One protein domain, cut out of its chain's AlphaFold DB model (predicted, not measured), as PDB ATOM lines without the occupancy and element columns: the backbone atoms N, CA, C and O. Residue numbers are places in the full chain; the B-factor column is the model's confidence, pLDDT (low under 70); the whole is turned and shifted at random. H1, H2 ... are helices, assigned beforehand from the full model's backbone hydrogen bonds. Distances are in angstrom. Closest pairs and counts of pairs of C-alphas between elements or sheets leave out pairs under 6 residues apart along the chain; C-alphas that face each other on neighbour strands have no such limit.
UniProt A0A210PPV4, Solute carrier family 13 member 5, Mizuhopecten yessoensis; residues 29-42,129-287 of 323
ATOM      1  N   TRP A  29     -50.060 -23.173  -7.171       86.56
ATOM      2  CA  TRP A  29     -50.303 -22.149  -8.175       86.56
ATOM      3  C   TRP A  29     -51.251 -21.063  -7.658       86.56
ATOM      4  O   TRP A  29     -50.919 -19.885  -7.755       86.56
ATOM      5  N   LEU A  30     -52.382 -21.432  -7.053       86.19
ATOM      6  CA  LEU A  30     -53.351 -20.483  -6.506       86.19
ATOM      7  C   LEU A  30     -52.756 -19.657  -5.359       86.19
ATOM      8  O   LEU A  30     -52.925 -18.442  -5.337       86.19
ATOM      9  N   CYS A  31     -52.007 -20.283  -4.451       85.19
ATOM     10  CA  CYS A  31     -51.294 -19.593  -3.378       85.19
ATOM     11  C   CYS A  31     -50.300 -18.568  -3.946       85.19
ATOM     12  O   CYS A  31     -50.287 -17.416  -3.519       85.19
ATOM     13  N   LEU A  32     -49.528 -18.936  -4.972       83.06
ATOM     14  CA  LEU A  32     -48.586 -18.024  -5.622       83.06
ATOM     15  C   LEU A  32     -49.275 -16.909  -6.424       83.06
ATOM     16  O   LEU A  32     -48.776 -15.784  -6.431       83.06
ATOM     17  N   GLN A  33     -50.410 -17.183  -7.076       80.94
ATOM     18  CA  GLN A  33     -51.206 -16.156  -7.766       80.94
ATOM     19  C   GLN A  33     -51.775 -15.139  -6.768       80.94
ATOM     20  O   GLN A  33     -51.658 -13.937  -6.975       80.94
ATOM     21  N   VAL A  34     -52.337 -15.610  -5.649       79.50
ATOM     22  CA  VAL A  34     -52.894 -14.740  -4.602       79.50
ATOM     23  C   VAL A  34     -51.809 -13.891  -3.934       79.50
ATOM     24  O   VAL A  34     -52.069 -12.740  -3.593       79.50
ATOM     25  N   VAL A  35     -50.599 -14.434  -3.747       75.56
ATOM     26  CA  VAL A  35     -49.530 -13.749  -3.003       75.56
ATOM     27  C   VAL A  35     -48.627 -12.877  -3.890       75.56
ATOM     28  O   VAL A  35     -48.209 -11.815  -3.434       75.56
ATOM     29  N   TYR A  36     -48.306 -13.282  -5.129       73.06
ATOM     30  CA  TYR A  36     -47.210 -12.655  -5.890       73.06
ATOM     31  C   TYR A  36     -47.481 -12.301  -7.360       73.06
ATOM     32  O   TYR A  36     -46.799 -11.408  -7.865       73.06
ATOM     33  N   PHE A  37     -48.402 -12.952  -8.082       65.25
ATOM     34  CA  PHE A  37     -48.478 -12.788  -9.545       65.25
ATOM     35  C   PHE A  37     -49.895 -12.722 -10.118       65.25
ATOM     36  O   PHE A  37     -50.768 -13.485  -9.737       65.25
ATOM     37  N   GLY A  38     -50.069 -11.867 -11.134       61.22
ATOM     38  CA  GLY A  38     -51.155 -11.969 -12.111       61.22
ATOM     39  C   GLY A  38     -50.796 -12.905 -13.275       61.22
ATOM     40  O   GLY A  38     -49.622 -13.062 -13.624       61.22
ATOM     41  N   LEU A  39     -51.820 -13.513 -13.884       54.00
ATOM     42  CA  LEU A  39     -51.736 -14.477 -14.990       54.00
ATOM     43  C   LEU A  39     -50.810 -14.014 -16.131       54.00
ATOM     44  O   LEU A  39     -51.058 -13.005 -16.790       54.00
ATOM     45  N   ARG A  40     -49.781 -14.814 -16.435       52.38
ATOM     46  CA  ARG A  40     -49.016 -14.724 -17.686       52.38
ATOM     47  C   ARG A  40     -48.895 -16.091 -18.351       52.38
ATOM     48  O   ARG A  40     -48.698 -17.105 -17.688       52.38
ATOM     49  N   HIS A  41     -49.030 -16.083 -19.675       49.59
ATOM     50  CA  HIS A  41     -49.015 -17.259 -20.543       49.59
ATOM     51  C   HIS A  41     -47.617 -17.866 -20.718       49.59
ATOM     52  O   HIS A  41     -46.607 -17.163 -20.698       49.59
ATOM     53  N   VAL A  42     -47.589 -19.181 -20.954       49.62
ATOM     54  CA  VAL A  42     -46.379 -19.986 -21.171       49.62
ATOM     55  C   VAL A  42     -46.147 -20.237 -22.668       49.62
ATOM     56  O   VAL A  42     -47.084 -20.370 -23.453       49.62
ATOM     57  N   TRP A 129     -25.949 -42.249  -8.302       87.81
ATOM     58  CA  TRP A 129     -25.414 -43.414  -7.574       87.81
ATOM     59  C   TRP A 129     -25.595 -43.326  -6.055       87.81
ATOM     60  O   TRP A 129     -25.892 -44.326  -5.405       87.81
ATOM     61  N   GLY A 130     -25.480 -42.117  -5.497       84.56
ATOM     62  CA  GLY A 130     -25.713 -41.872  -4.075       84.56
ATOM     63  C   GLY A 130     -27.124 -42.252  -3.623       84.56
ATOM     64  O   GLY A 130     -27.274 -42.813  -2.548       84.56
ATOM     65  N   VAL A 131     -28.149 -42.031  -4.455       83.75
ATOM     66  CA  VAL A 131     -29.535 -42.424  -4.146       83.75
ATOM     67  C   VAL A 131     -29.678 -43.944  -4.132       83.75
ATOM     68  O   VAL A 131     -30.302 -44.482  -3.223       83.75
ATOM     69  N   ALA A 132     -29.062 -44.645  -5.087       85.50
ATOM     70  CA  ALA A 132     -29.087 -46.108  -5.120       85.50
ATOM     71  C   ALA A 132     -28.413 -46.722  -3.878       85.50
ATOM     72  O   ALA A 132     -28.975 -47.616  -3.246       85.50
ATOM     73  N   LEU A 133     -27.243 -46.201  -3.486       88.38
ATOM     74  CA  LEU A 133     -26.543 -46.628  -2.269       88.38
ATOM     75  C   LEU A 133     -27.333 -46.293  -0.997       88.38
ATOM     76  O   LEU A 133     -27.382 -47.105  -0.076       88.38
ATOM     77  N   LEU A 134     -27.975 -45.125  -0.955       84.50
ATOM     78  CA  LEU A 134     -28.790 -44.683   0.173       84.50
ATOM     79  C   LEU A 134     -30.022 -45.573   0.370       84.50
ATOM     80  O   LEU A 134     -30.283 -45.976   1.497       84.50
ATOM     81  N   LEU A 135     -30.721 -45.951  -0.707       80.94
ATOM     82  CA  LEU A 135     -31.834 -46.908  -0.643       80.94
ATOM     83  C   LEU A 135     -31.380 -48.258  -0.068       80.94
ATOM     84  O   LEU A 135     -32.014 -48.782   0.847       80.94
ATOM     85  N   GLY A 136     -30.240 -48.783  -0.536       83.69
ATOM     86  CA  GLY A 136     -29.634 -49.997   0.023       83.69
ATOM     87  C   GLY A 136     -29.286 -49.855   1.511       83.69
ATOM     88  O   GLY A 136     -29.590 -50.743   2.309       83.69
ATOM     89  N   GLY A 137     -28.722 -48.710   1.904       85.81
ATOM     90  CA  GLY A 137     -28.463 -48.362   3.302       85.81
ATOM     91  C   GLY A 137     -29.735 -48.282   4.152       85.81
ATOM     92  O   GLY A 137     -29.727 -48.734   5.293       85.81
ATOM     93  N   GLY A 138     -30.845 -47.789   3.598       80.62
ATOM     94  CA  GLY A 138     -32.151 -47.767   4.263       80.62
ATOM     95  C   GLY A 138     -32.711 -49.151   4.536       80.62
ATOM     96  O   GLY A 138     -33.217 -49.407   5.626       80.62
ATOM     97  N   PHE A 139     -32.574 -50.076   3.585       83.12
ATOM     98  CA  PHE A 139     -32.961 -51.469   3.804       83.12
ATOM     99  C   PHE A 139     -32.079 -52.152   4.855       83.12
ATOM    100  O   PHE A 139     -32.600 -52.886   5.698       83.12
ATOM    101  N   ALA A 140     -30.772 -51.872   4.857       87.88
ATOM    102  CA  ALA A 140     -29.865 -52.356   5.895       87.88
ATOM    103  C   ALA A 140     -30.228 -51.790   7.281       87.88
ATOM    104  O   ALA A 140     -30.297 -52.541   8.252       87.88
ATOM    105  N   LEU A 141     -30.538 -50.491   7.364       84.12
ATOM    106  CA  LEU A 141     -31.003 -49.836   8.587       84.12
ATOM    107  C   LEU A 141     -32.324 -50.438   9.075       84.12
ATOM    108  O   LEU A 141     -32.446 -50.744  10.255       84.12
ATOM    109  N   ALA A 142     -33.279 -50.685   8.175       79.25
ATOM    110  CA  ALA A 142     -34.544 -51.339   8.503       79.25
ATOM    111  C   ALA A 142     -34.336 -52.712   9.144       79.25
ATOM    112  O   ALA A 142     -34.944 -53.037  10.164       79.25
ATOM    113  N   HIS A 143     -33.444 -53.510   8.557       82.12
ATOM    114  CA  HIS A 143     -33.092 -54.812   9.100       82.12
ATOM    115  C   HIS A 143     -32.422 -54.675  10.475       82.12
ATOM    116  O   HIS A 143     -32.787 -55.382  11.411       82.12
ATOM    117  N   ALA A 144     -31.505 -53.718  10.636       85.31
ATOM    118  CA  ALA A 144     -30.849 -53.447  11.912       85.31
ATOM    119  C   ALA A 144     -31.830 -52.976  13.004       85.31
ATOM    120  O   ALA A 144     -31.709 -53.395  14.154       85.31
ATOM    121  N   CYS A 145     -32.835 -52.154  12.679       80.25
ATOM    122  CA  CYS A 145     -33.886 -51.732  13.615       80.25
ATOM    123  C   CYS A 145     -34.766 -52.904  14.086       80.25
ATOM    124  O   CYS A 145     -35.200 -52.931  15.244       80.25
ATOM    125  N   LYS A 146     -34.999 -53.890  13.210       77.75
ATOM    126  CA  LYS A 146     -35.704 -55.128  13.557       77.75
ATOM    127  C   LYS A 146     -34.859 -56.013  14.479       77.75
ATOM    128  O   LYS A 146     -35.330 -56.378  15.551       77.75
ATOM    129  N   GLU A 147     -33.613 -56.292  14.099       85.38
ATOM    130  CA  GLU A 147     -32.691 -57.161  14.853       85.38
ATOM    131  C   GLU A 147     -32.287 -56.577  16.216       85.38
ATOM    132  O   GLU A 147     -32.197 -57.295  17.205       85.38
ATOM    133  N   SER A 148     -32.094 -55.257  16.305       87.00
ATOM    134  CA  SER A 148     -31.747 -54.578  17.566       87.00
ATOM    135  C   SER A 148     -32.894 -54.520  18.582       87.00
ATOM    136  O   SER A 148     -32.680 -54.106  19.720       87.00
ATOM    137  N   GLY A 149     -34.123 -54.875  18.188       81.50
ATOM    138  CA  GLY A 149     -35.313 -54.729  19.030       81.50
ATOM    139  C   GLY A 149     -35.790 -53.281  19.204       81.50
ATOM    140  O   GLY A 149     -36.742 -53.043  19.954       81.50
ATOM    141  N   LEU A 150     -35.187 -52.314  18.496       81.31
ATOM    142  CA  LEU A 150     -35.612 -50.909  18.508       81.31
ATOM    143  C   LEU A 150     -37.066 -50.762  18.042       81.31
ATOM    144  O   LEU A 150     -37.826 -49.995  18.628       81.31
ATOM    145  N   SER A 151     -37.455 -51.540  17.032       75.62
ATOM    146  CA  SER A 151     -38.834 -51.653  16.537       75.62
ATOM    147  C   SER A 151     -39.843 -51.949  17.655       75.62
ATOM    148  O   SER A 151     -40.837 -51.241  17.811       75.62
ATOM    149  N   LEU A 152     -39.555 -52.948  18.497       75.06
ATOM    150  CA  LEU A 152     -40.404 -53.335  19.625       75.06
ATOM    151  C   LEU A 152     -40.392 -52.284  20.744       75.06
ATOM    152  O   LEU A 152     -41.418 -52.047  21.384       75.06
ATOM    153  N   TRP A 153     -39.247 -51.649  20.995       81.25
ATOM    154  CA  TRP A 153     -39.140 -50.578  21.984       81.25
ATOM    155  C   TRP A 153     -39.953 -49.340  21.574       81.25
ATOM    156  O   TRP A 153     -40.724 -48.825  22.385       81.25
ATOM    157  N   LEU A 154     -39.861 -48.920  20.307       74.56
ATOM    158  CA  LEU A 154     -40.666 -47.831  19.747       74.56
ATOM    159  C   LEU A 154     -42.160 -48.150  19.809       74.56
ATOM    160  O   LEU A 154     -42.937 -47.319  20.271       74.56
ATOM    161  N   ALA A 155     -42.556 -49.370  19.432       69.00
ATOM    162  CA  ALA A 155     -43.939 -49.828  19.546       69.00
ATOM    163  C   ALA A 155     -44.487 -49.670  20.978       69.00
ATOM    164  O   ALA A 155     -45.597 -49.177  21.167       69.00
ATOM    165  N   ARG A 156     -43.691 -50.013  22.003       75.75
ATOM    166  CA  ARG A 156     -44.081 -49.863  23.417       75.75
ATOM    167  C   ARG A 156     -44.214 -48.405  23.852       75.75
ATOM    168  O   ARG A 156     -45.148 -48.089  24.580       75.75
ATOM    169  N   MET A 157     -43.325 -47.519  23.402       73.06
ATOM    170  CA  MET A 157     -43.427 -46.081  23.700       73.06
ATOM    171  C   MET A 157     -44.675 -45.453  23.074       73.06
ATOM    172  O   MET A 157     -45.246 -44.506  23.612       73.06
ATOM    173  N   MET A 158     -45.130 -46.014  21.957       64.88
ATOM    174  CA  MET A 158     -46.278 -45.528  21.195       64.88
ATOM    175  C   MET A 158     -47.600 -46.171  21.622       64.88
ATOM    176  O   MET A 158     -48.655 -45.693  21.220       64.88
ATOM    177  N   ALA A 159     -47.578 -47.146  22.539       64.25
ATOM    178  CA  ALA A 159     -48.779 -47.595  23.246       64.25
ATOM    179  C   ALA A 159     -49.454 -46.453  24.035       64.25
ATOM    180  O   ALA A 159     -50.638 -46.525  24.335       64.25
ATOM    181  N   VAL A 160     -48.731 -45.363  24.328       64.00
ATOM    182  CA  VAL A 160     -49.291 -44.138  24.929       64.00
ATOM    183  C   VAL A 160     -50.163 -43.350  23.931       64.00
ATOM    184  O   VAL A 160     -51.011 -42.561  24.341       64.00
ATOM    185  N   MET A 161     -50.009 -43.572  22.619       61.66
ATOM    186  CA  MET A 161     -50.778 -42.899  21.560       61.66
ATOM    187  C   MET A 161     -52.085 -43.610  21.182       61.66
ATOM    188  O   MET A 161     -52.805 -43.097  20.330       61.66
ATOM    189  N   THR A 162     -52.456 -44.725  21.824       64.69
ATOM    190  CA  THR A 162     -53.695 -45.475  21.514       64.69
ATOM    191  C   THR A 162     -54.994 -44.693  21.759       64.69
ATOM    192  O   THR A 162     -56.071 -45.193  21.454       64.69
ATOM    193  N   GLY A 163     -54.920 -43.475  22.310       71.31
ATOM    194  CA  GLY A 163     -56.057 -42.558  22.460       71.31
ATOM    195  C   GLY A 163     -56.161 -41.463  21.390       71.31
ATOM    196  O   GLY A 163     -57.123 -40.700  21.408       71.31
ATOM    197  N   ILE A 164     -55.187 -41.341  20.481       81.06
ATOM    198  CA  ILE A 164     -55.187 -40.313  19.430       81.06
ATOM    199  C   ILE A 164     -55.883 -40.882  18.188       81.06
ATOM    200  O   ILE A 164     -55.556 -41.994  17.773       81.06
ATOM    201  N   PRO A 165     -56.812 -40.145  17.556       86.44
ATOM    202  CA  PRO A 165     -57.436 -40.622  16.334       86.44
ATOM    203  C   PRO A 165     -56.405 -40.737  15.203       86.44
ATOM    204  O   PRO A 165     -55.541 -39.875  15.027       86.44
ATOM    205  N   GLU A 166     -56.525 -41.792  14.403       85.56
ATOM    206  CA  GLU A 166     -55.560 -42.174  13.366       85.56
ATOM    207  C   GLU A 166     -55.227 -41.050  12.368       85.56
ATOM    208  O   GLU A 166     -54.067 -40.859  11.994       85.56
ATOM    209  N   TRP A 167     -56.224 -40.247  11.984       88.50
ATOM    210  CA  TRP A 167     -56.037 -39.108  11.081       88.50
ATOM    211  C   TRP A 167     -55.128 -38.021  11.678       88.50
ATOM    212  O   TRP A 167     -54.340 -37.410  10.956       88.50
ATOM    213  N   ALA A 168     -55.196 -37.793  12.995       89.31
ATOM    214  CA  ALA A 168     -54.375 -36.794  13.675       89.31
ATOM    215  C   ALA A 168     -52.927 -37.275  13.797       89.31
ATOM    216  O   ALA A 168     -51.995 -36.490  13.618       89.31
ATOM    217  N   MET A 169     -52.733 -38.576  14.026       88.38
ATOM    218  CA  MET A 169     -51.412 -39.198  14.015       88.38
ATOM    219  C   MET A 169     -50.717 -39.009  12.658       88.38
ATOM    220  O   MET A 169     -49.570 -38.564  12.628       88.38
ATOM    221  N   ILE A 170     -51.408 -39.270  11.540       91.31
ATOM    222  CA  ILE A 170     -50.839 -39.038  10.200       91.31
ATOM    223  C   ILE A 170     -50.484 -37.569  10.001       91.31
ATOM    224  O   ILE A 170     -49.385 -37.275   9.539       91.31
ATOM    225  N   ALA A 171     -51.377 -36.643  10.358       92.62
ATOM    226  CA  ALA A 171     -51.127 -35.216  10.182       92.62
ATOM    227  C   ALA A 171     -49.848 -34.766  10.911       92.62
ATOM    228  O   ALA A 171     -49.031 -34.043  10.339       92.62
ATOM    229  N   VAL A 172     -49.635 -35.245  12.143       91.69
ATOM    230  CA  VAL A 172     -48.421 -34.964  12.924       91.69
ATOM    231  C   VAL A 172     -47.184 -35.585  12.274       91.69
ATOM    232  O   VAL A 172     -46.180 -34.894  12.109       91.69
ATOM    233  N   ILE A 173     -47.248 -36.854  11.858       91.38
ATOM    234  CA  ILE A 173     -46.126 -37.541  11.195       91.38
ATOM    235  C   ILE A 173     -45.732 -36.811   9.905       91.38
ATOM    236  O   ILE A 173     -44.560 -36.492   9.701       91.38
ATOM    237  N   CYS A 174     -46.706 -36.489   9.057       94.31
ATOM    238  CA  CYS A 174     -46.497 -35.766   7.807       94.31
ATOM    239  C   CYS A 174     -45.899 -34.376   8.036       94.31
ATOM    240  O   CYS A 174     -45.001 -33.970   7.297       94.31
ATOM    241  N   LEU A 175     -46.344 -33.663   9.076       93.75
ATOM    242  CA  LEU A 175     -45.791 -32.362   9.445       93.75
ATOM    243  C   LEU A 175     -44.328 -32.479   9.895       93.75
ATOM    244  O   LEU A 175     -43.481 -31.733   9.409       93.75
ATOM    245  N   VAL A 176     -44.008 -33.435  10.773       92.62
ATOM    246  CA  VAL A 176     -42.630 -33.671  11.242       92.62
ATOM    247  C   VAL A 176     -41.701 -34.001  10.071       92.62
ATOM    248  O   VAL A 176     -40.590 -33.473   9.991       92.62
ATOM    249  N   ILE A 177     -42.158 -34.832   9.135       93.75
ATOM    250  CA  ILE A 177     -41.380 -35.226   7.956       93.75
ATOM    251  C   ILE A 177     -41.197 -34.055   6.990       93.75
ATOM    252  O   ILE A 177     -40.080 -33.830   6.525       93.75
ATOM    253  N   SER A 178     -42.259 -33.288   6.725       93.56
ATOM    254  CA  SER A 178     -42.193 -32.098   5.869       93.56
ATOM    255  C   SER A 178     -41.190 -31.079   6.417       93.56
ATOM    256  O   SER A 178     -40.339 -30.596   5.680       93.56
ATOM    257  N   LEU A 179     -41.188 -30.827   7.729       92.38
ATOM    258  CA  LEU A 179     -40.214 -29.918   8.343       92.38
ATOM    259  C   LEU A 179     -38.790 -30.483   8.338       92.38
ATOM    260  O   LEU A 179     -37.830 -29.746   8.116       92.38
ATOM    261  N   SER A 180     -38.637 -31.793   8.535       91.50
ATOM    262  CA  SER A 180     -37.328 -32.459   8.477       91.50
ATOM    263  C   SER A 180     -36.704 -32.392   7.078       91.50
ATOM    264  O   SER A 180     -35.478 -32.327   6.950       91.50
ATOM    265  N   THR A 181     -37.529 -32.372   6.028       92.38
ATOM    266  CA  THR A 181     -37.059 -32.306   4.637       92.38
ATOM    267  C   THR A 181     -36.610 -30.917   4.186       92.38
ATOM    268  O   THR A 181     -35.997 -30.786   3.134       92.38
ATOM    269  N   GLU A 182     -36.852 -29.871   4.977       90.12
ATOM    270  CA  GLU A 182     -36.349 -28.524   4.670       90.12
ATOM    271  C   GLU A 182     -34.835 -28.404   4.895       90.12
ATOM    272  O   GLU A 182     -34.163 -27.591   4.259       90.12
ATOM    273  N   VAL A 183     -34.289 -29.220   5.803       87.31
ATOM    274  CA  VAL A 183     -32.867 -29.207   6.188       87.31
ATOM    275  C   VAL A 183     -32.088 -30.413   5.664       87.31
ATOM    276  O   VAL A 183     -30.862 -30.442   5.753       87.31
ATOM    277  N   THR A 184     -32.784 -31.406   5.109       88.06
ATOM    278  CA  THR A 184     -32.218 -32.690   4.685       88.06
ATOM    279  C   THR A 184     -32.755 -33.070   3.311       88.06
ATOM    280  O   THR A 184     -33.889 -32.759   2.980       88.06
ATOM    281  N   THR A 185     -31.984 -33.805   2.506       87.31
ATOM    282  CA  THR A 185     -32.470 -34.286   1.204       87.31
ATOM    283  C   THR A 185     -33.694 -35.198   1.358       87.31
ATOM    284  O   THR A 185     -33.644 -36.141   2.152       87.31
ATOM    285  N   ASN A 186     -34.725 -34.989   0.534       89.88
ATOM    286  CA  ASN A 186     -35.986 -35.749   0.535       89.88
ATOM    287  C   ASN A 186     -35.765 -37.270   0.594       89.88
ATOM    288  O   ASN A 186     -36.365 -37.981   1.401       89.88
ATOM    289  N   THR A 187     -34.831 -37.774  -0.219       85.62
ATOM    290  CA  THR A 187     -34.491 -39.200  -0.262       85.62
ATOM    291  C   THR A 187     -33.920 -39.702   1.063       85.62
ATOM    292  O   THR A 187     -34.279 -40.795   1.492       85.62
ATOM    293  N   ALA A 188     -33.059 -38.934   1.736       85.69
ATOM    294  CA  ALA A 188     -32.484 -39.336   3.023       85.69
ATOM    295  C   ALA A 188     -33.527 -39.339   4.140       85.69
ATOM    296  O   ALA A 188     -33.575 -40.297   4.905       85.69
ATOM    297  N   VAL A 189     -34.407 -38.333   4.180       89.94
ATOM    298  CA  VAL A 189     -35.544 -38.310   5.113       89.94
ATOM    299  C   VAL A 189     -36.403 -39.556   4.909       89.94
ATOM    300  O   VAL A 189     -36.607 -40.322   5.846       89.94
ATOM    301  N   CYS A 190     -36.827 -39.830   3.675       89.12
ATOM    302  CA  CYS A 190     -37.611 -41.024   3.363       89.12
ATOM    303  C   CYS A 190     -36.879 -42.315   3.789       89.12
ATOM    304  O   CYS A 190     -37.432 -43.141   4.506       89.12
ATOM    305  N   THR A 191     -35.596 -42.448   3.456       85.25
ATOM    306  CA  THR A 191     -34.777 -43.631   3.785       85.25
ATOM    307  C   THR A 191     -34.670 -43.886   5.295       85.25
ATOM    308  O   THR A 191     -34.703 -45.038   5.721       85.25
ATOM    309  N   ILE A 192     -34.563 -42.830   6.107       84.56
ATOM    310  CA  ILE A 192     -34.451 -42.929   7.571       84.56
ATOM    311  C   ILE A 192     -35.811 -43.216   8.210       84.56
ATOM    312  O   ILE A 192     -35.915 -44.078   9.080       84.56
ATOM    313  N   PHE A 193     -36.862 -42.505   7.790       87.19
ATOM    314  CA  PHE A 193     -38.172 -42.595   8.431       87.19
ATOM    315  C   PHE A 193     -38.987 -43.811   7.975       87.19
ATOM    316  O   PHE A 193     -39.708 -44.372   8.795       87.19
ATOM    317  N   MET A 194     -38.881 -44.263   6.717       87.94
ATOM    318  CA  MET A 194     -39.716 -45.366   6.207       87.94
ATOM    319  C   MET A 194     -39.620 -46.650   7.044       87.94
ATOM    320  O   MET A 194     -40.670 -47.197   7.385       87.94
ATOM    321  N   PRO A 195     -38.425 -47.137   7.434       82.75
ATOM    322  CA  PRO A 195     -38.326 -48.319   8.284       82.75
ATOM    323  C   PRO A 195     -38.956 -48.128   9.662       82.75
ATOM    324  O   PRO A 195     -39.683 -48.995  10.144       82.75
ATOM    325  N   ILE A 196     -38.718 -46.963  10.266       83.06
ATOM    326  CA  ILE A 196     -39.220 -46.604  11.594       83.06
ATOM    327  C   ILE A 196     -40.751 -46.570  11.583       83.06
ATOM    328  O   ILE A 196     -41.389 -47.126  12.472       83.06
ATOM    329  N   LEU A 197     -41.350 -45.965  10.553       86.81
ATOM    330  CA  LEU A 197     -42.802 -45.886  10.388       86.81
ATOM    331  C   LEU A 197     -43.436 -47.244  10.072       86.81
ATOM    332  O   LEU A 197     -44.550 -47.514  10.519       86.81
ATOM    333  N   ALA A 198     -42.738 -48.106   9.329       84.00
ATOM    334  CA  ALA A 198     -43.208 -49.459   9.049       84.00
ATOM    335  C   ALA A 198     -43.319 -50.294  10.333       84.00
ATOM    336  O   ALA A 198     -44.301 -51.011  10.523       84.00
ATOM    337  N   ASP A 199     -42.328 -50.191  11.218       78.06
ATOM    338  CA  ASP A 199     -42.334 -50.893  12.501       78.06
ATOM    339  C   ASP A 199     -43.290 -50.245  13.508       78.06
ATOM    340  O   ASP A 199     -43.984 -50.957  14.237       78.06
ATOM    341  N   LEU A 200     -43.401 -48.913  13.490       80.25
ATOM    342  CA  LEU A 200     -44.402 -48.170  14.251       80.25
ATOM    343  C   LEU A 200     -45.810 -48.677  13.945       80.25
ATOM    344  O   LEU A 200     -46.540 -49.030  14.867       80.25
ATOM    345  N   ALA A 201     -46.169 -48.750  12.662       83.50
ATOM    346  CA  ALA A 201     -47.492 -49.178  12.223       83.50
ATOM    347  C   ALA A 201     -47.836 -50.587  12.724       83.50
ATOM    348  O   ALA A 201     -48.926 -50.816  13.246       83.50
ATOM    349  N   LYS A 202     -46.870 -51.511  12.658       81.06
ATOM    350  CA  LYS A 202     -47.033 -52.869  13.194       81.06
ATOM    351  C   LYS A 202     -47.214 -52.879  14.709       81.06
ATOM    352  O   LYS A 202     -47.993 -53.672  15.224       81.06
ATOM    353  N   GLY A 203     -46.501 -52.005  15.416       76.56
ATOM    354  CA  GLY A 203     -46.580 -51.871  16.867       76.56
ATOM    355  C   GLY A 203     -47.941 -51.400  17.375       76.56
ATOM    356  O   GLY A 203     -48.400 -51.873  18.411       76.56
ATOM    357  N   ILE A 204     -48.590 -50.500  16.635       80.12
ATOM    358  CA  ILE A 204     -49.920 -49.962  16.968       80.12
ATOM    359  C   ILE A 204     -51.068 -50.711  16.270       80.12
ATOM    360  O   ILE A 204     -52.212 -50.281  16.364       80.12
ATOM    361  N   HIS A 205     -50.772 -51.816  15.574       81.44
ATOM    362  CA  HIS A 205     -51.737 -52.597  14.790       81.44
ATOM    363  C   HIS A 205     -52.507 -51.784  13.728       81.44
ATOM    364  O   HIS A 205     -53.662 -52.070  13.425       81.44
ATOM    365  N   VAL A 206     -51.842 -50.803  13.112       84.38
ATOM    366  CA  VAL A 206     -52.369 -50.018  11.985       84.38
ATOM    367  C   VAL A 206     -51.719 -50.492  10.691       84.38
ATOM    368  O   VAL A 206     -50.545 -50.866  10.662       84.38
ATOM    369  N   HIS A 207     -52.470 -50.469   9.590       87.62
ATOM    370  CA  HIS A 207     -51.960 -50.871   8.284       87.62
ATOM    371  C   HIS A 207     -50.684 -50.065   7.916       87.62
ATOM    372  O   HIS A 207     -50.759 -48.846   7.784       87.62
ATOM    373  N   PRO A 208     -49.507 -50.678   7.650       87.44
ATOM    374  CA  PRO A 208     -48.268 -49.915   7.421       87.44
ATOM    375  C   PRO A 208     -48.323 -48.928   6.249       87.44
ATOM    376  O   PRO A 208     -47.868 -47.792   6.368       87.44
ATOM    377  N   ILE A 209     -48.963 -49.322   5.145       89.44
ATOM    378  CA  ILE A 209     -49.217 -48.458   3.978       89.44
ATOM    379  C   ILE A 209     -49.944 -47.153   4.353       89.44
ATOM    380  O   ILE A 209     -49.614 -46.104   3.801       89.44
ATOM    381  N   TYR A 210     -50.863 -47.191   5.324       89.75
ATOM    382  CA  TYR A 210     -51.629 -46.024   5.773       89.75
ATOM    383  C   TYR A 210     -50.741 -44.921   6.362       89.75
ATOM    384  O   TYR A 210     -51.050 -43.743   6.220       89.75
ATOM    385  N   ILE A 211     -49.599 -45.283   6.955       90.19
ATOM    386  CA  ILE A 211     -48.628 -44.325   7.504       90.19
ATOM    387  C   ILE A 211     -47.515 -44.029   6.492       90.19
ATOM    388  O   ILE A 211     -47.098 -42.883   6.332       90.19
ATOM    389  N   MET A 212     -47.033 -45.052   5.784       91.19
ATOM    390  CA  MET A 212     -45.855 -44.946   4.921       91.19
ATOM    391  C   MET A 212     -46.105 -44.144   3.639       91.19
ATOM    392  O   MET A 212     -45.257 -43.335   3.268       91.19
ATOM    393  N   ILE A 213     -47.251 -44.326   2.967       92.44
ATOM    394  CA  ILE A 213     -47.580 -43.567   1.746       92.44
ATOM    395  C   ILE A 213     -47.602 -42.054   2.008       92.44
ATOM    396  O   ILE A 213     -46.860 -41.330   1.333       92.44
ATOM    397  N   PRO A 214     -48.416 -41.539   2.952       93.12
ATOM    398  CA  PRO A 214     -48.493 -40.101   3.169       93.12
ATOM    399  C   PRO A 214     -47.153 -39.534   3.655       93.12
ATOM    400  O   PRO A 214     -46.730 -38.490   3.167       93.12
ATOM    401  N   ALA A 215     -46.419 -40.266   4.498       93.12
ATOM    402  CA  ALA A 215     -45.071 -39.897   4.920       93.12
ATOM    403  C   ALA A 215     -44.079 -39.768   3.747       93.12
ATOM    404  O   ALA A 215     -43.314 -38.805   3.677       93.12
ATOM    405  N   ALA A 216     -44.102 -40.706   2.797       92.81
ATOM    406  CA  ALA A 216     -43.230 -40.669   1.627       92.81
ATOM    407  C   ALA A 216     -43.550 -39.469   0.724       92.81
ATOM    408  O   ALA A 216     -42.633 -38.792   0.260       92.81
ATOM    409  N   ILE A 217     -44.829 -39.133   0.537       94.00
ATOM    410  CA  ILE A 217     -45.228 -37.936  -0.217       94.00
ATOM    411  C   ILE A 217     -44.823 -36.661   0.535       94.00
ATOM    412  O   ILE A 217     -44.254 -35.753  -0.071       94.00
ATOM    413  N   SER A 218     -45.033 -36.602   1.853       94.25
ATOM    414  CA  SER A 218     -44.659 -35.447   2.675       94.25
ATOM    415  C   SER A 218     -43.158 -35.193   2.731       94.25
ATOM    416  O   SER A 218     -42.751 -34.042   2.854       94.25
ATOM    417  N   SER A 219     -42.322 -36.219   2.534       93.00
ATOM    418  CA  SER A 219     -40.873 -36.031   2.368       93.00
ATOM    419  C   SER A 219     -40.501 -35.212   1.125       93.00
ATOM    420  O   SER A 219     -39.366 -34.781   0.990       93.00
ATOM    421  N   SER A 220     -41.439 -34.980   0.201       91.81
ATOM    422  CA  SER A 220     -41.231 -34.115  -0.966       91.81
ATOM    423  C   SER A 220     -41.713 -32.674  -0.761       91.81
ATOM    424  O   SER A 220     -41.530 -31.846  -1.654       91.81
ATOM    425  N   PHE A 221     -42.315 -32.350   0.389       92.06
ATOM    426  CA  PHE A 221     -42.824 -31.012   0.714       92.06
ATOM    427  C   PHE A 221     -41.726 -30.150   1.345       92.06
ATOM    428  O   PHE A 221     -41.730 -29.905   2.549       92.06
ATOM    429  N   ALA A 222     -40.770 -29.746   0.507       90.38
ATOM    430  CA  ALA A 222     -39.671 -28.849   0.851       90.38
ATOM    431  C   ALA A 222     -39.859 -27.503   0.128       90.38
ATOM    432  O   ALA A 222     -39.392 -27.316  -1.001       90.38
ATOM    433  N   PHE A 223     -40.583 -26.576   0.754       89.44
ATOM    434  CA  PHE A 223     -40.990 -25.294   0.165       89.44
ATOM    435  C   PHE A 223     -40.430 -24.066   0.900       89.44
ATOM    436  O   PHE A 223     -40.469 -22.967   0.349       89.44
ATOM    437  N   MET A 224     -39.932 -24.211   2.130       88.00
ATOM    438  CA  MET A 224     -39.560 -23.086   2.997       88.00
ATOM    439  C   MET A 224     -38.141 -22.583   2.742       88.00
ATOM    440  O   MET A 224     -37.915 -21.370   2.765       88.00
ATOM    441  N   LEU A 225     -37.180 -23.486   2.525       88.50
ATOM    442  CA  LEU A 225     -35.765 -23.127   2.428       88.50
ATOM    443  C   LEU A 225     -35.195 -23.313   1.011       88.50
ATOM    444  O   LEU A 225     -35.482 -24.305   0.334       88.50
ATOM    445  N   PRO A 226     -34.307 -22.399   0.562       80.69
ATOM    446  CA  PRO A 226     -33.645 -22.516  -0.735       80.69
ATOM    447  C   PRO A 226     -32.669 -23.695  -0.797       80.69
ATOM    448  O   PRO A 226     -32.386 -24.181  -1.884       80.69
ATOM    449  N   VAL A 227     -32.170 -24.164   0.350       81.25
ATOM    450  CA  VAL A 227     -31.225 -25.290   0.455       81.25
ATOM    451  C   VAL A 227     -31.931 -26.648   0.335       81.25
ATOM    452  O   VAL A 227     -31.290 -27.627  -0.036       81.25
ATOM    453  N   GLY A 228     -33.242 -26.710   0.598       71.38
ATOM    454  CA  GLY A 228     -33.988 -27.971   0.662       71.38
ATOM    455  C   GLY A 228     -34.033 -28.727  -0.669       71.38
ATOM    456  O   GLY A 228     -33.889 -29.947  -0.694       71.38
ATOM    457  N   THR A 229     -34.178 -28.021  -1.800       84.81
ATOM    458  CA  THR A 229     -34.202 -28.652  -3.131       84.81
ATOM    459  C   THR A 229     -33.542 -27.793  -4.221       84.81
ATOM    460  O   THR A 229     -33.630 -26.563  -4.177       84.81
ATOM    461  N   PRO A 230     -32.935 -28.414  -5.260       83.94
ATOM    462  CA  PRO A 230     -32.327 -27.675  -6.369       83.94
ATOM    463  C   PRO A 230     -33.262 -26.671  -7.072       83.94
ATOM    464  O   PRO A 230     -32.798 -25.572  -7.375       83.94
ATOM    465  N   PRO A 231     -34.560 -26.963  -7.315       84.31
ATOM    466  CA  PRO A 231     -35.491 -25.979  -7.872       84.31
ATOM    467  C   PRO A 231     -35.622 -24.716  -7.011       84.31
ATOM    468  O   PRO A 231     -35.594 -23.611  -7.553       84.31
ATOM    469  N   ASN A 232     -35.689 -24.861  -5.681       86.50
ATOM    470  CA  ASN A 232     -35.753 -23.725  -4.760       86.50
ATOM    471  C   ASN A 232     -34.459 -22.904  -4.806       86.50
ATOM    472  O   ASN A 232     -34.509 -21.674  -4.834       86.50
ATOM    473  N   THR A 233     -33.298 -23.568  -4.878       85.19
ATOM    474  CA  THR A 233     -32.002 -22.890  -5.017       85.19
ATOM    475  C   THR A 233     -31.913 -22.106  -6.328       85.19
ATOM    476  O   THR A 233     -31.466 -20.961  -6.329       85.19
ATOM    477  N   ILE A 234     -32.361 -22.692  -7.444       86.56
ATOM    478  CA  ILE A 234     -32.357 -22.037  -8.760       86.56
ATOM    479  C   ILE A 234     -33.252 -20.795  -8.728       86.56
ATOM    480  O   ILE A 234     -32.805 -19.722  -9.125       86.56
ATOM    481  N   ALA A 235     -34.472 -20.906  -8.196       83.50
ATOM    482  CA  ALA A 235     -35.381 -19.768  -8.057       83.50
ATOM    483  C   ALA A 235     -34.791 -18.654  -7.168       83.50
ATOM    484  O   ALA A 235     -34.887 -17.473  -7.505       83.50
ATOM    485  N   PHE A 236     -34.124 -19.018  -6.070       83.75
ATOM    486  CA  PHE A 236     -33.474 -18.065  -5.169       83.75
ATOM    487  C   PHE A 236     -32.243 -17.388  -5.796       83.75
ATOM    488  O   PHE A 236     -31.992 -16.209  -5.550       83.75
ATOM    489  N   SER A 237     -31.505 -18.093  -6.662       84.69
ATOM    490  CA  SER A 237     -30.285 -17.578  -7.307       84.69
ATOM    491  C   SER A 237     -30.509 -16.362  -8.217       84.69
ATOM    492  O   SER A 237     -29.565 -15.625  -8.489       84.69
ATOM    493  N   TYR A 238     -31.755 -16.095  -8.631       82.44
ATOM    494  CA  TYR A 238     -32.118 -14.896  -9.391       82.44
ATOM    495  C   TYR A 238     -32.059 -13.596  -8.568       82.44
ATOM    496  O   TYR A 238     -32.163 -12.517  -9.141       82.44
ATOM    497  N   GLY A 239     -31.901 -13.668  -7.241       77.88
ATOM    498  CA  GLY A 239     -31.614 -12.511  -6.381       77.88
ATOM    499  C   GLY A 239     -32.807 -11.611  -6.033       77.88
ATOM    500  O   GLY A 239     -32.654 -10.685  -5.242       77.88
ATOM    501  N   TYR A 240     -34.001 -11.884  -6.567       79.88
ATOM    502  CA  TYR A 240     -35.220 -11.104  -6.298       79.88
ATOM    503  C   TYR A 240     -36.029 -11.585  -5.077       79.88
ATOM    504  O   TYR A 240     -37.008 -10.943  -4.705       79.88
ATOM    505  N   LEU A 241     -35.653 -12.710  -4.459       82.25
ATOM    506  CA  LEU A 241     -36.387 -13.342  -3.356       82.25
ATOM    507  C   LEU A 241     -35.579 -13.273  -2.058       82.25
ATOM    508  O   LEU A 241     -34.402 -13.625  -2.039       82.25
ATOM    509  N   ARG A 242     -36.213 -12.874  -0.949       87.44
ATOM    510  CA  ARG A 242     -35.611 -12.997   0.389       87.44
ATOM    511  C   ARG A 242     -36.022 -14.324   1.017       87.44
ATOM    512  O   ARG A 242     -37.128 -14.809   0.795       87.44
ATOM    513  N   ILE A 243     -35.169 -14.869   1.886       88.06
ATOM    514  CA  ILE A 243     -35.435 -16.134   2.595       88.06
ATOM    515  C   ILE A 243     -36.761 -16.064   3.366       88.06
ATOM    516  O   ILE A 243     -37.549 -17.000   3.331       88.06
ATOM    517  N   ILE A 244     -37.053 -14.927   4.009       89.38
ATOM    518  CA  ILE A 244     -38.294 -14.745   4.774       89.38
ATOM    519  C   ILE A 244     -39.558 -14.806   3.904       89.38
ATOM    520  O   ILE A 244     -40.606 -15.235   4.383       89.38
ATOM    521  N   ASP A 245     -39.467 -14.395   2.638       87.69
ATOM    522  CA  ASP A 245     -40.587 -14.433   1.698       87.69
ATOM    523  C   ASP A 245     -40.877 -15.894   1.293       87.69
ATOM    524  O   ASP A 245     -42.034 -16.318   1.291       87.69
ATOM    525  N   MET A 246     -39.825 -16.701   1.089       88.94
ATOM    526  CA  MET A 246     -39.946 -18.147   0.850       88.94
ATOM    527  C   MET A 246     -40.482 -18.900   2.067       88.94
ATOM    528  O   MET A 246     -41.398 -19.698   1.923       88.94
ATOM    529  N   VAL A 247     -39.977 -18.621   3.273       91.50
ATOM    530  CA  VAL A 247     -40.419 -19.311   4.497       91.50
ATOM    531  C   VAL A 247     -41.906 -19.073   4.772       91.50
ATOM    532  O   VAL A 247     -42.617 -20.013   5.119       91.50
ATOM    533  N   LYS A 248     -42.399 -17.841   4.588       89.00
ATOM    534  CA  LYS A 248     -43.816 -17.504   4.807       89.00
ATOM    535  C   LYS A 248     -44.743 -18.283   3.881       89.00
ATOM    536  O   LYS A 248     -45.716 -18.868   4.349       89.00
ATOM    537  N   VAL A 249     -44.443 -18.301   2.582       89.31
ATOM    538  CA  VAL A 249     -45.265 -19.028   1.603       89.31
ATOM    539  C   VAL A 249     -45.065 -20.532   1.724       89.31
ATOM    540  O   VAL A 249     -46.040 -21.277   1.712       89.31
ATOM    541  N   GLY A 250     -43.830 -20.981   1.930       90.38
ATOM    542  CA  GLY A 250     -43.495 -22.385   2.118       90.38
ATOM    543  C   GLY A 250     -44.197 -23.001   3.323       90.38
ATOM    544  O   GLY A 250     -44.716 -24.103   3.212       90.38
ATOM    545  N   TRP A 251     -44.315 -22.275   4.439       91.81
ATOM    546  CA  TRP A 251     -45.065 -22.747   5.606       91.81
ATOM    547  C   TRP A 251     -46.552 -22.963   5.294       91.81
ATOM    548  O   TRP A 251     -47.122 -23.994   5.651       91.81
ATOM    549  N   ILE A 252     -47.175 -22.012   4.588       92.06
ATOM    550  CA  ILE A 252     -48.578 -22.118   4.161       92.06
ATOM    551  C   ILE A 252     -48.752 -23.322   3.227       92.06
ATOM    552  O   ILE A 252     -49.676 -24.113   3.411       92.06
ATOM    553  N   LEU A 253     -47.847 -23.496   2.262       91.94
ATOM    554  CA  LEU A 253     -47.881 -24.619   1.327       91.94
ATOM    555  C   LEU A 253     -47.645 -25.967   2.012       91.94
ATOM    556  O   LEU A 253     -48.367 -26.911   1.710       91.94
ATOM    557  N   ASN A 254     -46.700 -26.062   2.950       92.88
ATOM    558  CA  ASN A 254     -46.461 -27.283   3.721       92.88
ATOM    559  C   ASN A 254     -47.732 -27.692   4.472       92.88
ATOM    560  O   ASN A 254     -48.169 -28.836   4.358       92.88
ATOM    561  N   LEU A 255     -48.386 -26.748   5.159       94.00
ATOM    562  CA  LEU A 255     -49.626 -27.031   5.882       94.00
ATOM    563  C   LEU A 255     -50.760 -27.463   4.939       94.00
ATOM    564  O   LEU A 255     -51.425 -28.463   5.204       94.00
ATOM    565  N   LEU A 256     -50.957 -26.755   3.822       93.56
ATOM    566  CA  LEU A 256     -51.981 -27.099   2.831       93.56
ATOM    567  C   LEU A 256     -51.746 -28.490   2.226       93.56
ATOM    568  O   LEU A 256     -52.663 -29.307   2.192       93.56
ATOM    569  N   CYS A 257     -50.520 -28.788   1.801       93.75
ATOM    570  CA  CYS A 257     -50.165 -30.074   1.205       93.75
ATOM    571  C   CYS A 257     -50.282 -31.231   2.213       93.75
ATOM    572  O   CYS A 257     -50.743 -32.313   1.848       93.75
ATOM    573  N   VAL A 258     -49.928 -31.016   3.489       95.12
ATOM    574  CA  VAL A 258     -50.136 -32.006   4.564       95.12
ATOM    575  C   VAL A 258     -51.625 -32.278   4.779       95.12
ATOM    576  O   VAL A 258     -52.021 -33.441   4.888       95.12
ATOM    577  N   VAL A 259     -52.469 -31.242   4.783       94.81
ATOM    578  CA  VAL A 259     -53.929 -31.404   4.887       94.81
ATOM    579  C   VAL A 259     -54.471 -32.194   3.697       94.81
ATOM    580  O   VAL A 259     -55.219 -33.150   3.897       94.81
ATOM    581  N   VAL A 260     -54.052 -31.870   2.469       94.81
ATOM    582  CA  VAL A 260     -54.473 -32.599   1.261       94.81
ATOM    583  C   VAL A 260     -54.087 -34.068   1.333       94.81
ATOM    584  O   VAL A 260     -54.929 -34.924   1.082       94.81
ATOM    585  N   VAL A 261     -52.845 -34.382   1.703       94.69
ATOM    586  CA  VAL A 261     -52.381 -35.772   1.833       94.69
ATOM    587  C   VAL A 261     -53.146 -36.518   2.925       94.69
ATOM    588  O   VAL A 261     -53.514 -37.676   2.731       94.69
ATOM    589  N   THR A 262     -53.436 -35.853   4.045       93.56
ATOM    590  CA  THR A 262     -54.208 -36.442   5.147       93.56
ATOM    591  C   THR A 262     -55.643 -36.745   4.710       93.56
ATOM    592  O   THR A 262     -56.151 -37.830   4.984       93.56
ATOM    593  N   ILE A 263     -56.289 -35.837   3.973       94.00
ATOM    594  CA  ILE A 263     -57.626 -36.070   3.411       94.00
ATOM    595  C   ILE A 263     -57.573 -37.184   2.361       94.00
ATOM    596  O   ILE A 263     -58.417 -38.075   2.375       94.00
ATOM    597  N   ALA A 264     -56.573 -37.176   1.481       93.31
ATOM    598  CA  ALA A 264     -56.409 -38.161   0.417       93.31
ATOM    599  C   ALA A 264     -56.309 -39.590   0.959       93.31
ATOM    600  O   ALA A 264     -57.030 -40.477   0.500       93.31
ATOM    601  N   ILE A 265     -55.454 -39.814   1.964       93.44
ATOM    602  CA  ILE A 265     -55.286 -41.147   2.553       93.44
ATOM    603  C   ILE A 265     -56.546 -41.597   3.303       93.44
ATOM    604  O   ILE A 265     -56.928 -42.751   3.164       93.44
ATOM    605  N   ASN A 266     -57.244 -40.686   3.995       91.44
ATOM    606  CA  ASN A 266     -58.473 -40.985   4.744       91.44
ATOM    607  C   ASN A 266     -59.728 -41.145   3.866       91.44
ATOM    608  O   ASN A 266     -60.748 -41.632   4.346       91.44
ATOM    609  N   THR A 267     -59.687 -40.730   2.597       91.06
ATOM    610  CA  THR A 267     -60.837 -40.795   1.682       91.06
ATOM    611  C   THR A 267     -60.642 -41.891   0.638       91.06
ATOM    612  O   THR A 267     -61.003 -43.044   0.868       91.06
ATOM    613  N   TRP A 268     -60.049 -41.567  -0.511       90.62
ATOM    614  CA  TRP A 268     -59.844 -42.539  -1.583       90.62
ATOM    615  C   TRP A 268     -58.704 -43.514  -1.284       90.62
ATOM    616  O   TRP A 268     -58.740 -44.636  -1.776       90.62
ATOM    617  N   GLY A 269     -57.724 -43.134  -0.456       86.62
ATOM    618  CA  GLY A 269     -56.670 -44.043   0.000       86.62
ATOM    619  C   GLY A 269     -57.224 -45.235   0.781       86.62
ATOM    620  O   GLY A 269     -56.903 -46.373   0.445       86.62
ATOM    621  N   MET A 270     -58.112 -44.981   1.751       85.69
ATOM    622  CA  MET A 270     -58.822 -46.019   2.512       85.69
ATOM    623  C   MET A 270     -59.568 -46.985   1.591       85.69
ATOM    624  O   MET A 270     -59.412 -48.197   1.716       85.69
ATOM    625  N   ALA A 271     -60.345 -46.450   0.644       84.44
ATOM    626  CA  ALA A 271     -61.150 -47.258  -0.268       84.44
ATOM    627  C   ALA A 271     -60.293 -48.093  -1.234       84.44
ATOM    628  O   ALA A 271     -60.610 -49.253  -1.491       84.44
ATOM    629  N   TYR A 272     -59.214 -47.508  -1.760       85.25
ATOM    630  CA  TYR A 272     -58.374 -48.137  -2.776       85.25
ATOM    631  C   TYR A 272     -57.447 -49.206  -2.188       85.25
ATOM    632  O   TYR A 272     -57.379 -50.316  -2.704       85.25
ATOM    633  N   PHE A 273     -56.777 -48.906  -1.073       83.75
ATOM    634  CA  PHE A 273     -55.828 -49.830  -0.448       83.75
ATOM    635  C   PHE A 273     -56.457 -50.746   0.612       83.75
ATOM    636  O   PHE A 273     -55.737 -51.560   1.183       83.75
ATOM    637  N   ARG A 274     -57.768 -50.632   0.884       80.94
ATOM    638  CA  ARG A 274     -58.479 -51.417   1.917       80.94
ATOM    639  C   ARG A 274     -57.773 -51.355   3.274       80.94
ATOM    640  O   ARG A 274     -57.508 -52.365   3.924       80.94
ATOM    641  N   LEU A 275     -57.440 -50.130   3.677       81.44
ATOM    642  CA  LEU A 275     -56.644 -49.839   4.875       81.44
ATOM    643  C   LEU A 275     -57.417 -50.100   6.182       81.44
ATOM    644  O   LEU A 275     -56.832 -50.024   7.256       81.44
ATOM    645  N   ASP A 276     -58.707 -50.434   6.080       77.00
ATOM    646  CA  ASP A 276     -59.583 -50.889   7.160       77.00
ATOM    647  C   ASP A 276     -59.225 -52.289   7.687       77.00
ATOM    648  O   ASP A 276     -59.548 -52.618   8.829       77.00
ATOM    649  N   VAL A 277     -58.542 -53.113   6.885       77.94
ATOM    650  CA  VAL A 277     -58.159 -54.479   7.261       77.94
ATOM    651  C   VAL A 277     -56.659 -54.552   7.513       77.94
ATOM    652  O   VAL A 277     -55.852 -54.236   6.643       77.94
ATOM    653  N   TYR A 278     -56.262 -55.019   8.698       79.88
ATOM    654  CA  TYR A 278     -54.849 -55.248   8.985       79.88
ATOM    655  C   TYR A 278     -54.316 -56.427   8.151       79.88
ATOM    656  O   TYR A 278     -54.884 -57.522   8.218       79.88
ATOM    657  N   PRO A 279     -53.235 -56.251   7.376       79.12
ATOM    658  CA  PRO A 279     -52.799 -57.280   6.448       79.12
ATOM    659  C   PRO A 279     -52.002 -58.389   7.150       79.12
ATOM    660  O   PRO A 279     -51.176 -58.127   8.027       79.12
ATOM    661  N   GLU A 280     -52.182 -59.636   6.707       71.44
ATOM    662  CA  GLU A 280     -51.542 -60.819   7.310       71.44
ATOM    663  C   GLU A 280     -50.007 -60.759   7.282       71.44
ATOM    664  O   GLU A 280     -49.343 -61.154   8.239       71.44
ATOM    665  N   TRP A 281     -49.421 -60.186   6.226       73.19
ATOM    666  CA  TRP A 281     -47.967 -60.035   6.097       73.19
ATOM    667  C   TRP A 281     -47.361 -59.069   7.129       73.19
ATOM    668  O   TRP A 281     -46.157 -59.109   7.390       73.19
ATOM    669  N   ALA A 282     -48.170 -58.185   7.720       71.75
ATOM    670  CA  ALA A 282     -47.712 -57.229   8.721       71.75
ATOM    671  C   ALA A 282     -47.772 -57.792  10.151       71.75
ATOM    672  O   ALA A 282     -47.336 -57.119  11.087       71.75
ATOM    673  N   VAL A 283     -48.292 -59.006  10.354       71.69
ATOM    674  CA  VAL A 283     -48.380 -59.624  11.683       71.69
ATOM    675  C   VAL A 283     -46.974 -59.910  12.219       71.69
ATOM    676  O   VAL A 283     -46.158 -60.582  11.588       71.69
ATOM    677  N   ILE A 284     -46.668 -59.387  13.410       64.50
ATOM    678  CA  ILE A 284     -45.398 -59.657  14.090       64.50
ATOM    679  C   ILE A 284     -45.387 -61.143  14.476       64.50
ATOM    680  O   ILE A 284     -46.214 -61.575  15.275       64.50
ATOM    681  N   GLN A 285     -44.440 -61.925  13.944       51.28
ATOM    682  CA  GLN A 285     -44.340 -63.385  14.146       51.28
ATOM    683  C   GLN A 285     -44.355 -63.835  15.624       51.28
ATOM    684  O   GLN A 285     -44.735 -64.965  15.907       51.28
ATOM    685  N   GLY A 286     -44.038 -62.954  16.581       48.78
ATOM    686  CA  GLY A 286     -44.180 -63.225  18.018       48.78
ATOM    687  C   GLY A 286     -45.626 -63.383  18.524       48.78
ATOM    688  O   GLY A 286     -45.821 -63.947  19.597       48.78
ATOM    689  N   GLN A 287     -46.638 -62.929  17.773       41.97
ATOM    690  CA  GLN A 287     -48.062 -63.104  18.107       41.97
ATOM    691  C   GLN A 287     -48.664 -64.418  17.582       41.97
ATOM    692  O   GLN A 287     -49.669 -64.894  18.116       41.97
TER     693      GLN A 287
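AT A GLANCE: This is residues 29 to 42 and 129 to 287 of the 323 residues of the protein "Solute carrier family 13 member 5" of Mizuhopecten yessoensis (UniProt A0A210PPV4). Four helices, H4, H5, H6 and H8, form an up-and-down bundle, each running against the one before it, with H6 touching the other bundle helices H4, H5 and H8; H2 packs along H5 and H3 crosses one end of H5. The first part of the long H8 reaches past the bundle, and short H1 and H7 lie toward that end. The printed part has 173 residues with eight named helices, H1 to H8, and no named strand: all helix. It is only just compact, close to loose, with a radius of gyration of the C-alphas of 18.4 A, and elongated, spanning 59 by 36 by 29 A.

HOW THE PARTS SIT: H1, residues 29 to 35, is close to but not clearly touching H8, residues 243 to 273; the closest C-alphas, of Cys 31 and Leu 253, are 7.7 A apart. H2, residues 129 to 147, touches H5, residues 186 to 203, at a shallow tilt of 22 degrees, the same way; closest are C-alphas 142 and 195, 4.8 A. H3, residues 150 to 161, touches H5 at residues 196 to 203 alone, only just about perpendicular at 71 degrees; closest are C-alphas 155 and 203, 4.3 A. H4, residues 166 to 180, touches H6, residues 208 to 218; closest are C-alphas 174 and 215, 5.2 A. H4 touches H8 at residues 254 to 266 alone; closest are C-alphas 171 and 262, 6.0 A. H5 and H6 form a helical hairpin, opposite ways at a shallow 22 degrees; closest are C-alphas 201 and 208, 4.9 A. H6 touches H8 at residues 257 to 270 alone; closest are C-alphas 214 and 261, 6.0 A. H7, residues 230 to 237, touches no helix. Every O i to N i+4 pair is within hydrogen-bond range in H1, H2, H4 and H7; in H3 6 of 8, H5 12 of 14, H6 6 of 7 and H8 25 of 27 are.

IN THESE COORDINATES: H1 begins at C-alpha 29 (-50.303, -22.149, -8.175). H2 is 27.3 A long, H4 21.2 A and H5 25.3 A, with a kink of 35 degrees near residue 193. H8, 39.5 A, has a kink of 39 degrees near residue 267 and ends at C-alpha 273 (-55.828, -49.830, -0.448).

THE WHOLE: Residues 43 to 128 are not printed, and C-alphas 42 and 129 are 34.3 A apart across the cut. Of the links printed whole, H6 to H7 is long. pLDDT is under 70 at residues 37 to 42, 155, 158 to 162 and 284 to 287.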